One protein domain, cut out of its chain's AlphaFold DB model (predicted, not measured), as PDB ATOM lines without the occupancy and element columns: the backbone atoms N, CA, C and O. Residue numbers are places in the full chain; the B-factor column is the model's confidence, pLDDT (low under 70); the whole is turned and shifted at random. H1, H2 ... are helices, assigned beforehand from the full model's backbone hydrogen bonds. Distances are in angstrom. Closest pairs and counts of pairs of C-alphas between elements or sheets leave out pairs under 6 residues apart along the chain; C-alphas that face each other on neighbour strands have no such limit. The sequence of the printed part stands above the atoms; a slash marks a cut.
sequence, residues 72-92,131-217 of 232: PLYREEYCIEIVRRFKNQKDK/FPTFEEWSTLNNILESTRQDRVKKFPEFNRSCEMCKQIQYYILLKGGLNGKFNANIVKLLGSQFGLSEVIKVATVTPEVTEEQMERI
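This is residues 72 to 92 and 131 to 217 of the 232 residues of an uncharacterized protein of Candidatus Gracilibacteria bacterium (UniProt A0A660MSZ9). One long helix, H4, has H1, H2 and H3 gathered at its first part and H5 folded back beside its last part; a bare arm, residues 199 to 208, sticks out towards short H6. The 108 printed residues, all helix by class, hold six named helices, H1 to H6 in order; the whole is extended, radius of gyration of the C-alphas 23.0 A, spans 76 by 35 by 23 A.

H1, residues 76 to 88, touches residues 161 to 168 of the hub H4, residues 156 to 178, at a shallow tilt of 26 degrees, the same way; closest C-alphas Cys 79 and Cys 165, 5.6 A. H2, residues 134 to 140, only just touches residues 165 to 169 of H4, with 3 pairs of C-alphas within 8 A; closest Phe 134 and Lys 166, 6.5 A. H3, residues 145 to 154, touches H4 only at the corner, at residues 158 to 159; closest C-alphas Val 152 and Asn 159, 4.5 A. H5, residues 184 to 194, forms a hairpin with H4, touching its residues 170 to 178; closest C-alphas Gly 177 and Ala 184, 5.0 A. H6, residues 211 to 217, touches no helix. Every O i to N i+4 pair is within hydrogen-bond range in H1, H2, H3, H4 and H6; in H5, 5 of 7.

H1 begins at C-alpha 76 (90.792, 97.044, 97.575). H4 measures 33.3 A from first to last C-alpha. H6 ends at C-alpha 217 (146.665, 139.986, 106.207).

Residues 93 to 130 are not printed; C-alphas 92 and 131 are 9.7 A apart. The link H5 to H6 is long, 16 residues. Model pLDDT is under 70 at residues 72 to 74, 89 to 92, 131 and 206 to 209.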
ATOM      1  N   PRO A  72      93.099  91.759 106.882       53.97
ATOM      2  CA  PRO A  72      93.022  92.140 105.486       53.97
ATOM      3  C   PRO A  72      93.916  93.361 105.292       53.97
ATOM      4  O   PRO A  72      93.878  94.327 106.059       53.97
ATOM      5  N   LEU A  73      94.809  93.248 104.306       60.69
ATOM      6  CA  LEU A  73      95.871  94.219 104.063       60.69
ATOM      7  C   LEU A  73      95.280  95.632 103.941       60.69
ATOM      8  O   LEU A  73      95.838  96.576 104.485       60.69
ATOM      9  N   TYR A  74      94.139  95.729 103.258       64.31
ATOM     10  CA  TYR A  74      93.251  96.874 103.092       64.31
ATOM     11  C   TYR A  74      92.011  96.383 102.315       64.31
ATOM     12  O   TYR A  74      91.987  95.252 101.822       64.31
ATOM     13  N   ARG A  75      90.972  97.210 102.185       71.88
ATOM     14  CA  ARG A  75      89.852  96.954 101.272       71.88
ATOM     15  C   ARG A  75      90.163  97.549  99.907       71.88
ATOM     16  O   ARG A  75      90.175  98.766  99.741       71.88
ATOM     17  N   GLU A  76      90.394  96.674  98.936       70.69
ATOM     18  CA  GLU A  76      90.792  97.044  97.575       70.69
ATOM     19  C   GLU A  76      89.749  97.903  96.844       70.69
ATOM     20  O   GLU A  76      90.108  98.789  96.071       70.69
ATOM     21  N   GLU A  77      88.463  97.700  97.143       76.88
ATOM     22  CA  GLU A  77      87.336  98.447  96.567       76.88
ATOM     23  C   GLU A  77      87.546  99.969  96.658       76.88
ATOM     24  O   GLU A  77      87.375 100.677  95.665       76.88
ATOM     25  N   TYR A  78      88.017 100.462  97.810       74.12
ATOM     26  CA  TYR A  78      88.288 101.887  98.017       74.12
ATOM     27  C   TYR A  78      89.439 102.396  97.145       74.12
ATOM     28  O   TYR A  78      89.367 103.486  96.576       74.12
ATOM     29  N   CYS A  79      90.497 101.598  96.998       77.00
ATOM     30  CA  CYS A  79      91.652 101.958  96.184       77.00
ATOM     31  C   CYS A  79      91.293 101.995  94.689       77.00
ATOM     32  O   CYS A  79      91.712 102.907  93.975       77.00
ATOM     33  N   ILE A  80      90.482 101.043  94.215       80.25
ATOM     34  CA  ILE A  80      90.033 100.973  92.816       80.25
ATOM     35  C   ILE A  80      89.203 102.200  92.440       80.25
ATOM     36  O   ILE A  80      89.397 102.755  91.358       80.25
ATOM     37  N   GLU A  81      88.279 102.631  93.298       76.69
ATOM     38  CA  GLU A  81      87.448 103.811  93.029       76.69
ATOM     39  C   GLU A  81      88.276 105.081  92.893       76.69
ATOM     40  O   GLU A  81      88.072 105.866  91.965       76.69
ATOM     41  N   ILE A  82      89.259 105.242  93.773       74.31
ATOM     42  CA  ILE A  82      90.200 106.351  93.719       74.31
ATOM     43  C   ILE A  82      90.985 106.299  92.406       74.31
ATOM     44  O   ILE A  82      90.949 107.262  91.645       74.31
ATOM     45  N   VAL A  83      91.598 105.162  92.054       79.31
ATOM     46  CA  VAL A  83      92.322 105.001  90.776       79.31
ATOM     47  C   VAL A  83      91.422 105.277  89.565       79.31
ATOM     48  O   VAL A  83      91.861 105.904  88.598       79.31
ATOM     49  N   ARG A  84      90.161 104.834  89.588       81.25
ATOM     50  CA  ARG A  84      89.190 105.120  88.518       81.25
ATOM     51  C   ARG A  84      88.911 106.610  88.397       81.25
ATOM     52  O   ARG A  84      88.898 107.118  87.279       81.25
ATOM     53  N   ARG A  85      88.729 107.307  89.519       76.44
ATOM     54  CA  ARG A  85      88.573 108.765  89.538       76.44
ATOM     55  C   ARG A  85      89.771 109.437  88.873       76.44
ATOM     56  O   ARG A  85      89.575 110.182  87.922       76.44
ATOM     57  N   PHE A  86      90.987 109.087  89.292       70.44
ATOM     58  CA  PHE A  86      92.228 109.605  88.706       70.44
ATOM     59  C   PHE A  86      92.306 109.388  87.186       70.44
ATOM     60  O   PHE A  86      92.720 110.282  86.452       70.44
ATOM     61  N   LYS A  87      91.922 108.201  86.696       73.00
ATOM     62  CA  LYS A  87      91.933 107.896  85.254       73.00
ATOM     63  C   LYS A  87      90.904 108.699  84.460       73.00
ATOM     64  O   LYS A  87      91.169 109.033  83.311       73.00
ATOM     65  N   ASN A  88      89.748 108.972  85.055       70.81
ATOM     66  CA  ASN A  88      88.615 109.599  84.374       70.81
ATOM     67  C   ASN A  88      88.571 111.124  84.537       70.81
ATOM     68  O   ASN A  88      87.692 111.773  83.971       70.81
ATOM     69  N   GLN A  89      89.483 111.697  85.319       68.88
ATOM     70  CA  GLN A  89      89.513 113.127  85.568       68.88
ATOM     71  C   GLN A  89      89.989 113.871  84.325       68.88
ATOM     72  O   GLN A  89      91.050 113.582  83.767       68.88
ATOM     73  N   LYS A  90      89.165 114.819  83.889       66.19
ATOM     74  CA  LYS A  90      89.495 115.740  82.807       66.19
ATOM     75  C   LYS A  90      90.206 116.948  83.397       66.19
ATOM     76  O   LYS A  90      89.871 117.379  84.500       66.19
ATOM     77  N   ASP A  91      91.162 117.483  82.653       68.44
ATOM     78  CA  ASP A  91      91.827 118.723  83.032       68.44
ATOM     79  C   ASP A  91      90.784 119.848  83.129       68.44
ATOM     80  O   ASP A  91      89.882 119.958  82.290       68.44
ATOM     81  N   LYS A  92      90.885 120.671  84.175       67.81
ATOM     82  CA  LYS A  92      90.030 121.845  84.338       67.81
ATOM     83  C   LYS A  92      90.518 122.923  83.383       67.81
ATOM     84  O   LYS A  92      91.706 123.225  83.320       67.81
ATOM     85  N   PHE A 131      94.050 118.284  90.631       68.88
ATOM     86  CA  PHE A 131      94.772 117.454  91.594       68.88
ATOM     87  C   PHE A 131      93.764 116.691  92.458       68.88
ATOM     88  O   PHE A 131      93.309 117.216  93.470       68.88
ATOM     89  N   PRO A 132      93.396 115.458  92.090       70.00
ATOM     90  CA  PRO A 132      92.543 114.617  92.922       70.00
ATOM     91  C   PRO A 132      93.213 114.304  94.255       70.00
ATOM     92  O   PRO A 132      94.337 113.791  94.314       70.00
ATOM     93  N   THR A 133      92.475 114.559  95.327       76.69
ATOM     94  CA  THR A 133      92.894 114.245  96.689       76.69
ATOM     95  C   THR A 133      91.991 113.187  97.306       76.69
ATOM     96  O   THR A 133      90.813 113.039  96.957       76.69
ATOM     97  N   PHE A 134      92.546 112.417  98.236       77.62
ATOM     98  CA  PHE A 134      91.782 111.468  99.034       77.62
ATOM     99  C   PHE A 134      90.663 112.156  99.838       77.62
ATOM    100  O   PHE A 134      89.574 111.602 100.024       77.62
ATOM    101  N   GLU A 135      90.906 113.388 100.274       79.19
ATOM    102  CA  GLU A 135      89.950 114.240 100.974       79.19
ATOM    103  C   GLU A 135      88.771 114.605 100.066       79.19
ATOM    104  O   GLU A 135      87.619 114.451 100.466       79.19
ATOM    105  N   GLU A 136      89.032 115.003  98.819       76.62
ATOM    106  CA  GLU A 136      87.984 115.310  97.844       76.62
ATOM    107  C   GLU A 136      87.144 114.066  97.505       76.62
ATOM    108  O   GLU A 136      85.913 114.138  97.444       76.62
ATOM    109  N   TRP A 137      87.783 112.897  97.350       80.38
ATOM    110  CA  TRP A 137      87.064 111.625  97.206       80.38
ATOM    111  C   TRP A 137      86.166 111.340  98.417       80.38
ATOM    112  O   TRP A 137      85.023 110.913  98.240       80.38
ATOM    113  N   SER A 138      86.649 111.604  99.635       79.06
ATOM    114  CA  SER A 138      85.867 111.412 100.861       79.06
ATOM    115  C   SER A 138      84.635 112.314 100.875       79.06
ATOM    116  O   SER A 138      83.526 111.829 101.103       79.06
ATOM    117  N   THR A 139      84.807 113.599 100.555       80.94
ATOM    118  CA  THR A 139      83.714 114.577 100.482       80.94
ATOM    119  C   THR A 139      82.648 114.156  99.476       80.94
ATOM    120  O   THR A 139      81.462 114.187  99.792       80.94
ATOM    121  N   LEU A 140      83.042 113.679  98.294       76.75
ATOM    122  CA  LEU A 140      82.092 113.274  97.251       76.75
ATOM    123  C   LEU A 140      81.341 111.981  97.563       76.75
ATOM    124  O   LEU A 140      80.238 111.776  97.063       76.75
ATOM    125  N   ASN A 141      81.896 111.136  98.429       77.69
ATOM    126  CA  ASN A 141      81.192 109.980  98.979       77.69
ATOM    127  C   ASN A 141      80.400 110.319 100.252       77.69
ATOM    128  O   ASN A 141      79.949 109.413 100.954       77.69
ATOM    129  N   ASN A 142      80.234 111.609 100.568       80.81
ATOM    130  CA  ASN A 142      79.581 112.100 101.781       80.81
ATOM    131  C   ASN A 142      80.203 111.526 103.068       80.81
ATOM    132  O   ASN A 142      79.519 111.292 104.067       80.81
ATOM    133  N   ILE A 143      81.515 111.277 103.052       81.56
ATOM    134  CA  ILE A 143      82.279 110.834 104.216       81.56
ATOM    135  C   ILE A 143      82.905 112.068 104.862       81.56
ATOM    136  O   ILE A 143      83.951 112.557 104.430       81.56
ATOM    137  N   LEU A 144      82.277 112.540 105.938       84.88
ATOM    138  CA  LEU A 144      82.827 113.602 106.778       84.88
ATOM    139  C   LEU A 144      84.179 113.185 107.379       84.88
ATOM    140  O   LEU A 144      84.376 112.021 107.741       84.88
ATOM    141  N   GLU A 145      85.082 114.150 107.560       81.75
ATOM    142  CA  GLU A 145      86.387 113.946 108.211       81.75
ATOM    143  C   GLU A 145      86.237 113.298 109.596       81.75
ATOM    144  O   GLU A 145      86.898 112.306 109.895       81.75
ATOM    145  N   SER A 146      85.290 113.779 110.407       84.50
ATOM    146  CA  SER A 146      84.982 113.212 111.727       84.50
ATOM    147  C   SER A 146      84.589 111.734 111.648       84.50
ATOM    148  O   SER A 146      85.114 110.894 112.375       84.50
ATOM    149  N   THR A 147      83.728 111.388 110.688       84.12
ATOM    150  CA  THR A 147      83.306 110.003 110.443       84.12
ATOM    151  C   THR A 147      84.478 109.141 109.985       84.12
ATOM    152  O   THR A 147      84.572 107.969 110.357       84.12
ATOM    153  N   ARG A 148      85.392 109.704 109.192       82.31
ATOM    154  CA  ARG A 148      86.607 109.017 108.757       82.31
ATOM    155  C   ARG A 148      87.509 108.707 109.947       82.31
ATOM    156  O   ARG A 148      87.902 107.555 110.107       82.31
ATOM    157  N   GLN A 149      87.775 109.689 110.804       84.94
ATOM    158  CA  GLN A 149      88.605 109.521 112.000       84.94
ATOM    159  C   GLN A 149      88.007 108.500 112.974       84.94
ATOM    160  O   GLN A 149      88.723 107.646 113.502       84.94
ATOM    161  N   ASP A 150      86.686 108.512 113.146       85.06
ATOM    162  CA  ASP A 150      85.985 107.516 113.954       85.06
ATOM    163  C   ASP A 150      86.105 106.106 113.368       85.06
ATOM    164  O   ASP A 150      86.335 105.140 114.099       85.06
ATOM    165  N   ARG A 151      85.976 105.967 112.043       81.56
ATOM    166  CA  ARG A 151      86.124 104.676 111.354       81.56
ATOM    167  C   ARG A 151      87.561 104.172 111.375       81.56
ATOM    168  O   ARG A 151      87.752 102.976 111.544       81.56
ATOM    169  N   VAL A 152      88.553 105.054 111.262       83.06
ATOM    170  CA  VAL A 152      89.982 104.718 111.383       83.06
ATOM    171  C   VAL A 152      90.281 104.095 112.748       83.06
ATOM    172  O   VAL A 152      90.970 103.081 112.820       83.06
ATOM    173  N   LYS A 153      89.709 104.653 113.822       79.38
ATOM    174  CA  LYS A 153      89.867 104.125 115.187       79.38
ATOM    175  C   LYS A 153      89.132 102.800 115.398       79.38
ATOM    176  O   LYS A 153      89.629 101.928 116.101       79.38
ATOM    177  N   LYS A 154      87.941 102.654 114.810       78.50
ATOM    178  CA  LYS A 154      87.065 101.484 115.010       78.50
ATOM    179  C   LYS A 154      87.398 100.302 114.096       78.50
ATOM    180  O   LYS A 154      87.129  99.163 114.464       78.50
ATOM    181  N   PHE A 155      87.963 100.553 112.916       78.56
ATOM    182  CA  PHE A 155      88.178  99.551 111.872       78.56
ATOM    183  C   PHE A 155      89.615  99.634 111.319       78.56
ATOM    184  O   PHE A 155      89.888 100.434 110.419       78.56
ATOM    185  N   PRO A 156      90.540  98.776 111.790       75.31
ATOM    186  CA  PRO A 156      91.932  98.762 111.328       75.31
ATOM    187  C   PRO A 156      92.087  98.576 109.809       75.31
ATOM    188  O   PRO A 156      92.960  99.184 109.192       75.31
ATOM    189  N   GLU A 157      91.205  97.794 109.182       71.56
ATOM    190  CA  GLU A 157      91.186  97.576 107.726       71.56
ATOM    191  C   GLU A 157      90.900  98.873 106.955       71.56
ATOM    192  O   GLU A 157      91.480  99.136 105.900       71.56
ATOM    193  N   PHE A 158      90.003  99.703 107.495       80.31
ATOM    194  CA  PHE A 158      89.654 100.994 106.913       80.31
ATOM    195  C   PHE A 158      90.827 101.966 107.033       80.31
ATOM    196  O   PHE A 158      91.153 102.643 106.062       80.31
ATOM    197  N   ASN A 159      91.512 101.972 108.181       80.25
ATOM    198  CA  ASN A 159      92.722 102.767 108.367       80.25
ATOM    199  C   ASN A 159      93.802 102.410 107.335       80.25
ATOM    200  O   ASN A 159      94.297 103.280 106.624       80.25
ATOM    201  N   ARG A 160      94.102 101.116 107.171       77.81
ATOM    202  CA  ARG A 160      95.079 100.669 106.165       77.81
ATOM    203  C   ARG A 160      94.663 101.013 104.740       77.81
ATOM    204  O   ARG A 160      95.514 101.347 103.925       77.81
ATOM    205  N   SER A 161      93.363 100.974 104.450       81.50
ATOM    206  CA  SER A 161      92.838 101.426 103.158       81.50
ATOM    207  C   SER A 161      93.111 102.910 102.941       81.50
ATOM    208  O   SER A 161      93.612 103.273 101.887       81.50
ATOM    209  N   CYS A 162      92.867 103.760 103.943       81.31
ATOM    210  CA  CYS A 162      93.166 105.192 103.859       81.31
ATOM    211  C   CYS A 162      94.657 105.448 103.583       81.31
ATOM    212  O   CYS A 162      94.989 106.252 102.714       81.31
ATOM    213  N   GLU A 163      95.550 104.737 104.271       82.19
ATOM    214  CA  GLU A 163      96.998 104.854 104.060       82.19
ATOM    215  C   GLU A 163      97.426 104.377 102.663       82.19
ATOM    216  O   GLU A 163      98.200 105.054 101.987       82.19
ATOM    217  N   MET A 164      96.857 103.275 102.164       83.19
ATOM    218  CA  MET A 164      97.095 102.818 100.791       83.19
ATOM    219  C   MET A 164      96.613 103.847  99.757       83.19
ATOM    220  O   MET A 164      97.311 104.148  98.791       83.19
ATOM    221  N   CYS A 165      95.440 104.444  99.973       83.31
ATOM    222  CA  CYS A 165      94.892 105.481  99.102       83.31
ATOM    223  C   CYS A 165      95.793 106.724  99.035       83.31
ATOM    224  O   CYS A 165      96.045 107.241  97.945       83.31
ATOM    225  N   LYS A 166      96.337 107.156 100.178       82.38
ATOM    226  CA  LYS A 166      97.331 108.236 100.263       82.38
ATOM    227  C   LYS A 166      98.618 107.901  99.498       82.38
ATOM    228  O   LYS A 166      99.121 108.741  98.755       82.38
ATOM    229  N   GLN A 167      99.123 106.670  99.612       82.19
ATOM    230  CA  GLN A 167     100.298 106.227  98.846       82.19
ATOM    231  C   GLN A 167     100.041 106.207  97.333       82.19
ATOM    232  O   GLN A 167     100.892 106.641  96.554       82.19
ATOM    233  N   ILE A 168      98.860 105.753  96.901       82.94
ATOM    234  CA  ILE A 168      98.451 105.781  95.489       82.94
ATOM    235  C   ILE A 168      98.402 107.224  94.974       82.94
ATOM    236  O   ILE A 168      98.948 107.505  93.905       82.94
ATOM    237  N   GLN A 169      97.799 108.143  95.734       82.88
ATOM    238  CA  GLN A 169      97.767 109.570  95.398       82.88
ATOM    239  C   GLN A 169      99.181 110.133  95.229       82.88
ATOM    240  O   GLN A 169      99.461 110.776  94.216       82.88
ATOM    241  N   TYR A 170     100.087 109.845  96.167       83.38
ATOM    242  CA  TYR A 170     101.484 110.272  96.081       83.38
ATOM    243  C   TYR A 170     102.184 109.744  94.823       83.38
ATOM    244  O   TYR A 170     102.837 110.500  94.104       83.38
ATOM    245  N   TYR A 171     102.010 108.460  94.506       83.19
ATOM    246  CA  TYR A 171     102.620 107.856  93.324       83.19
ATOM    247  C   TYR A 171     102.125 108.488  92.017       83.19
ATOM    248  O   TYR A 171     102.907 108.722  91.092       83.19
ATOM    249  N   ILE A 172     100.827 108.791  91.938       81.38
ATOM    250  CA  ILE A 172     100.235 109.462  90.777       81.38
ATOM    251  C   ILE A 172     100.757 110.895  90.660       81.38
ATOM    252  O   ILE A 172     101.103 111.324  89.560       81.38
ATOM    253  N   LEU A 173     100.863 111.606  91.781       80.25
ATOM    254  CA  LEU A 173     101.406 112.957  91.849       80.25
ATOM    255  C   LEU A 173     102.861 113.005  91.358       80.25
ATOM    256  O   LEU A 173     103.189 113.821  90.498       80.25
ATOM    257  N   LEU A 174     103.706 112.078  91.813       82.62
ATOM    258  CA  LEU A 174     105.088 111.931  91.346       82.62
ATOM    259  C   LEU A 174     105.161 111.641  89.846       82.62
ATOM    260  O   LEU A 174     105.853 112.345  89.113       82.62
ATOM    261  N   LYS A 175     104.425 110.630  89.366       82.81
ATOM    262  CA  LYS A 175     104.421 110.279  87.937       82.81
ATOM    263  C   LYS A 175     103.921 111.420  87.059       82.81
ATOM    264  O   LYS A 175     104.481 111.642  85.989       82.81
ATOM    265  N   GLY A 176     102.888 112.126  87.510       79.81
ATOM    266  CA  GLY A 176     102.342 113.282  86.814       79.81
ATOM    267  C   GLY A 176     103.272 114.499  86.848       79.81
ATOM    268  O   GLY A 176     103.321 115.260  85.891       79.81
ATOM    269  N   GLY A 177     104.059 114.682  87.910       81.62
ATOM    270  CA  GLY A 177     105.112 115.699  87.933       81.62
ATOM    271  C   GLY A 177     106.249 115.378  86.967       81.62
ATOM    272  O   GLY A 177     106.674 116.239  86.203       81.62
ATOM    273  N   LEU A 178     106.701 114.121  86.954       80.62
ATOM    274  CA  LEU A 178     107.808 113.664  86.108       80.62
ATOM    275  C   LEU A 178     107.486 113.704  84.608       80.62
ATOM    276  O   LEU A 178     108.384 113.935  83.806       80.62
ATOM    277  N   ASN A 179     106.229 113.479  84.218       81.81
ATOM    278  CA  ASN A 179     105.810 113.525  82.812       81.81
ATOM    279  C   ASN A 179     105.290 114.906  82.366       81.81
ATOM    280  O   ASN A 179     104.786 115.029  81.251       81.81
ATOM    281  N   GLY A 180     105.372 115.923  83.230       75.12
ATOM    282  CA  GLY A 180     104.917 117.282  82.938       75.12
ATOM    283  C   GLY A 180     103.397 117.478  82.942       75.12
ATOM    284  O   GLY A 180     102.942 118.582  82.655       75.12
ATOM    285  N   LYS A 181     102.597 116.456  83.292       78.31
ATOM    286  CA  LYS A 181     101.137 116.591  83.447       78.31
ATOM    287  C   LYS A 181     100.785 117.534  84.598       78.31
ATOM    288  O   LYS A 181      99.830 118.297  84.503       78.31
ATOM    289  N   PHE A 182     101.547 117.484  85.684       77.12
ATOM    290  CA  PHE A 182     101.380 118.345  86.848       77.12
ATOM    291  C   PHE A 182     102.529 119.343  86.959       77.12
ATOM    292  O   PHE A 182     103.676 119.044  86.632       77.12
ATOM    293  N   ASN A 183     102.232 120.534  87.482       79.19
ATOM    294  CA  ASN A 183     103.264 121.518  87.783       79.19
ATOM    295  C   ASN A 183     104.234 120.965  88.846       79.19
ATOM    296  O   ASN A 183     103.814 120.646  89.958       79.19
ATOM    297  N   ALA A 184     105.527 120.902  88.520       79.38
ATOM    298  CA  ALA A 184     106.550 120.314  89.385       79.38
ATOM    299  C   ALA A 184     106.675 121.002  90.758       79.38
ATOM    300  O   ALA A 184     106.908 120.323  91.755       79.38
ATOM    301  N   ASN A 185     106.452 122.318  90.847       80.50
ATOM    302  CA  ASN A 185     106.493 123.038  92.124       80.50
ATOM    303  C   ASN A 185     105.299 122.676  93.014       80.50
ATOM    304  O   ASN A 185     105.462 122.520  94.221       80.50
ATOM    305  N   ILE A 186     104.115 122.478  92.424       78.94
ATOM    306  CA  ILE A 186     102.934 122.000  93.160       78.94
ATOM    307  C   ILE A 186     103.149 120.557  93.626       78.94
ATOM    308  O   ILE A 186     102.873 120.229  94.778       78.94
ATOM    309  N   VAL A 187     103.704 119.702  92.762       82.00
ATOM    310  CA  VAL A 187     104.072 118.318  93.102       82.00
ATOM    311  C   VAL A 187     105.086 118.297  94.245       82.00
ATOM    312  O   VAL A 187     104.944 117.509  95.169       82.00
ATOM    313  N   LYS A 188     106.077 119.189  94.237       81.31
ATOM    314  CA  LYS A 188     107.061 119.309  95.317       81.31
ATOM    315  C   LYS A 188     106.423 119.773  96.630       81.31
ATOM    316  O   LYS A 188     106.691 119.186  97.674       81.31
ATOM    317  N   LEU A 189     105.541 120.775  96.575       81.94
ATOM    318  CA  LEU A 189     104.818 121.282  97.743       81.94
ATOM    319  C   LEU A 189     103.943 120.194  98.378       81.94
ATOM    320  O   LEU A 189     104.045 119.942  99.575       81.94
ATOM    321  N   LEU A 190     103.116 119.516  97.581       80.12
ATOM    322  CA  LEU A 190     102.227 118.459  98.069       80.12
ATOM    323  C   LEU A 190     103.003 117.191  98.449       80.12
ATOM    324  O   LEU A 190     102.702 116.554  99.452       80.12
ATOM    325  N   GLY A 191     104.045 116.856  97.686       79.12
ATOM    326  CA  GLY A 191     104.946 115.737  97.944       79.12
ATOM    327  C   GLY A 191     105.688 115.855  99.273       79.12
ATOM    328  O   GLY A 191     106.017 114.829  99.865       79.12
ATOM    329  N   SER A 192     105.903 117.072  99.785       80.44
ATOM    330  CA  SER A 192     106.537 117.281 101.093       80.44
ATOM    331  C   SER A 192     105.777 116.607 102.243       80.44
ATOM    332  O   SER A 192     106.400 116.056 103.148       80.44
ATOM    333  N   GLN A 193     104.443 116.528 102.154       76.19
ATOM    334  CA  GLN A 193     103.594 115.822 103.125       76.19
ATOM    335  C   GLN A 193     103.834 114.303 103.128       76.19
ATOM    336  O   GLN A 193     103.502 113.620 104.094       76.19
ATOM    337  N   PHE A 194     104.435 113.783 102.059       74.06
ATOM    338  CA  PHE A 194     104.803 112.380 101.874       74.06
ATOM    339  C   PHE A 194     106.318 112.146 102.003       74.06
ATOM    340  O   PHE A 194     106.802 111.062 101.679       74.06
ATOM    341  N   GLY A 195     107.075 113.149 102.467       74.25
ATOM    342  CA  GLY A 195     108.520 113.055 102.688       74.25
ATOM    343  C   GLY A 195     109.391 113.404 101.478       74.25
ATOM    344  O   GLY A 195     110.596 113.162 101.520       74.25
ATOM    345  N   LEU A 196     108.827 113.978 100.409       77.00
ATOM    346  CA  LEU A 196     109.626 114.513  99.306       77.00
ATOM    347  C   LEU A 196     110.358 115.781  99.775       77.00
ATOM    348  O   LEU A 196     109.726 116.798 100.064       77.00
ATOM    349  N   SER A 197     111.684 115.738  99.835       78.38
ATOM    350  CA  SER A 197     112.512 116.866 100.267       78.38
ATOM    351  C   SER A 197     113.660 117.126  99.296       78.38
ATOM    352  O   SER A 197     114.140 116.227  98.602       78.38
ATOM    353  N   GLU A 198     114.093 118.383  99.227       77.81
ATOM    354  CA  GLU A 198     115.327 118.735  98.532       77.81
ATOM    355  C   GLU A 198     116.529 118.433  99.413       77.81
ATOM    356  O   GLU A 198     116.625 118.899 100.547       77.81
ATOM    357  N   VAL A 199     117.470 117.671  98.862       81.12
ATOM    358  CA  VAL A 199     118.755 117.416  99.503       81.12
ATOM    359  C   VAL A 199     119.745 118.449  98.987       81.12
ATOM    360  O   VAL A 199     120.217 118.359  97.855       81.12
ATOM    361  N   ILE A 200     120.064 119.427  99.830       79.81
ATOM    362  CA  ILE A 200     121.072 120.443  99.535       79.81
ATOM    363  C   ILE A 200     122.378 120.010 100.196       79.81
ATOM    364  O   ILE A 200     122.458 119.890 101.417       79.81
ATOM    365  N   LYS A 201     123.414 119.770  99.389       79.25
ATOM    366  CA  LYS A 201     124.779 119.564  99.881       79.25
ATOM    367  C   LYS A 201     125.559 120.853  99.673       79.25
ATOM    368  O   LYS A 201     125.889 121.188  98.539       79.25
ATOM    369  N   VAL A 202     125.833 121.571 100.758       78.25
ATOM    370  CA  VAL A 202     126.689 122.762 100.733       78.25
ATOM    371  C   VAL A 202     128.099 122.341 101.121       78.25
ATOM    372  O   VAL A 202     128.305 121.800 102.205       78.25
ATOM    373  N   ALA A 203     129.067 122.579 100.238       76.75
ATOM    374  CA  ALA A 203     130.473 122.496 100.598       76.75
ATOM    375  C   ALA A 203     130.867 123.808 101.282       76.75
ATOM    376  O   ALA A 203     130.912 124.860 100.645       76.75
ATOM    377  N   THR A 204     131.129 123.759 102.584       72.19
ATOM    378  CA  THR A 204     131.787 124.859 103.290       72.19
ATOM    379  C   THR A 204     133.246 124.887 102.869       72.19
ATOM    380  O   THR A 204     134.046 124.077 103.326       72.19
ATOM    381  N   VAL A 205     133.581 125.812 101.975       71.81
ATOM    382  CA  VAL A 205     134.970 126.135 101.654       71.81
ATOM    383  C   VAL A 205     135.426 127.164 102.681       71.81
ATOM    384  O   VAL A 205     135.285 128.367 102.479       71.81
ATOM    385  N   THR A 206     135.905 126.694 103.829       68.19
ATOM    386  CA  THR A 206     136.718 127.536 104.708       68.19
ATOM    387  C   THR A 206     138.092 127.659 104.060       68.19
ATOM    388  O   THR A 206     138.713 126.623 103.814       68.19
ATOM    389  N   PRO A 207     138.576 128.869 103.735       67.38
ATOM    390  CA  PRO A 207     139.956 129.012 103.306       67.38
ATOM    391  C   PRO A 207     140.858 128.537 104.450       67.38
ATOM    392  O   PRO A 207     140.731 129.007 105.579       67.38
ATOM    393  N   GLU A 208     141.743 127.584 104.166       68.94
ATOM    394  CA  GLU A 208     142.826 127.210 105.072       68.94
ATOM    395  C   GLU A 208     143.839 128.357 105.074       68.94
ATOM    396  O   GLU A 208     144.801 128.370 104.308       68.94
ATOM    397  N   VAL A 209     143.562 129.388 105.872       68.94
ATOM    398  CA  VAL A 209     144.499 130.487 106.085       68.94
ATOM    399  C   VAL A 209     145.427 130.061 107.213       68.94
ATOM    400  O   VAL A 209     145.001 129.882 108.352       68.94
ATOM    401  N   THR A 210     146.697 129.856 106.885       75.69
ATOM    402  CA  THR A 210     147.740 129.595 107.889       75.69
ATOM    403  C   THR A 210     147.936 130.817 108.792       75.69
ATOM    404  O   THR A 210     147.672 131.947 108.375       75.69
ATOM    405  N   GLU A 211     148.438 130.621 110.015       75.88
ATOM    406  CA  GLU A 211     148.738 131.731 110.940       75.88
ATOM    407  C   GLU A 211     149.667 132.778 110.298       75.88
ATOM    408  O   GLU A 211     149.444 133.978 110.444       75.88
ATOM    409  N   GLU A 212     150.630 132.349 109.474       75.19
ATOM    410  CA  GLU A 212     151.516 133.252 108.724       75.19
ATOM    411  C   GLU A 212     150.773 134.101 107.678       75.19
ATOM    412  O   GLU A 212     151.119 135.260 107.428       75.19
ATOM    413  N   GLN A 213     149.751 133.535 107.031       78.81
ATOM    414  CA  GLN A 213     148.915 134.266 106.079       78.81
ATOM    415  C   GLN A 213     147.975 135.233 106.804       78.81
ATOM    416  O   GLN A 213     147.795 136.346 106.314       78.81
ATOM    417  N   MET A 214     147.450 134.854 107.974       79.12
ATOM    418  CA  MET A 214     146.688 135.755 108.845       79.12
ATOM    419  C   MET A 214     147.546 136.942 109.289       79.12
ATOM    420  O   MET A 214     147.134 138.081 109.112       79.12
ATOM    421  N   GLU A 215     148.787 136.709 109.725       81.56
ATOM    422  CA  GLU A 215     149.694 137.784 110.146       81.56
ATOM    423  C   GLU A 215     150.054 138.735 108.985       81.56
ATOM    424  O   GLU A 215     150.198 139.948 109.162       81.56
ATOM    425  N   ARG A 216     150.182 138.212 107.756       81.12
ATOM    426  CA  ARG A 216     150.369 139.043 106.552       81.12
ATOM    427  C   ARG A 216     149.127 139.858 106.211       81.12
ATOM    428  O   ARG A 216     149.275 141.002 105.778       81.12
ATOM    429  N   ILE A 217     147.939 139.285 106.387       81.25
ATOM    430  CA  ILE A 217     146.665 139.986 106.207       81.25
ATOM    431  C   ILE A 217     146.530 141.085 107.264       81.25
ATOM    432  O   ILE A 217     146.253 142.221 106.893       81.25
TER     433      ILE A 217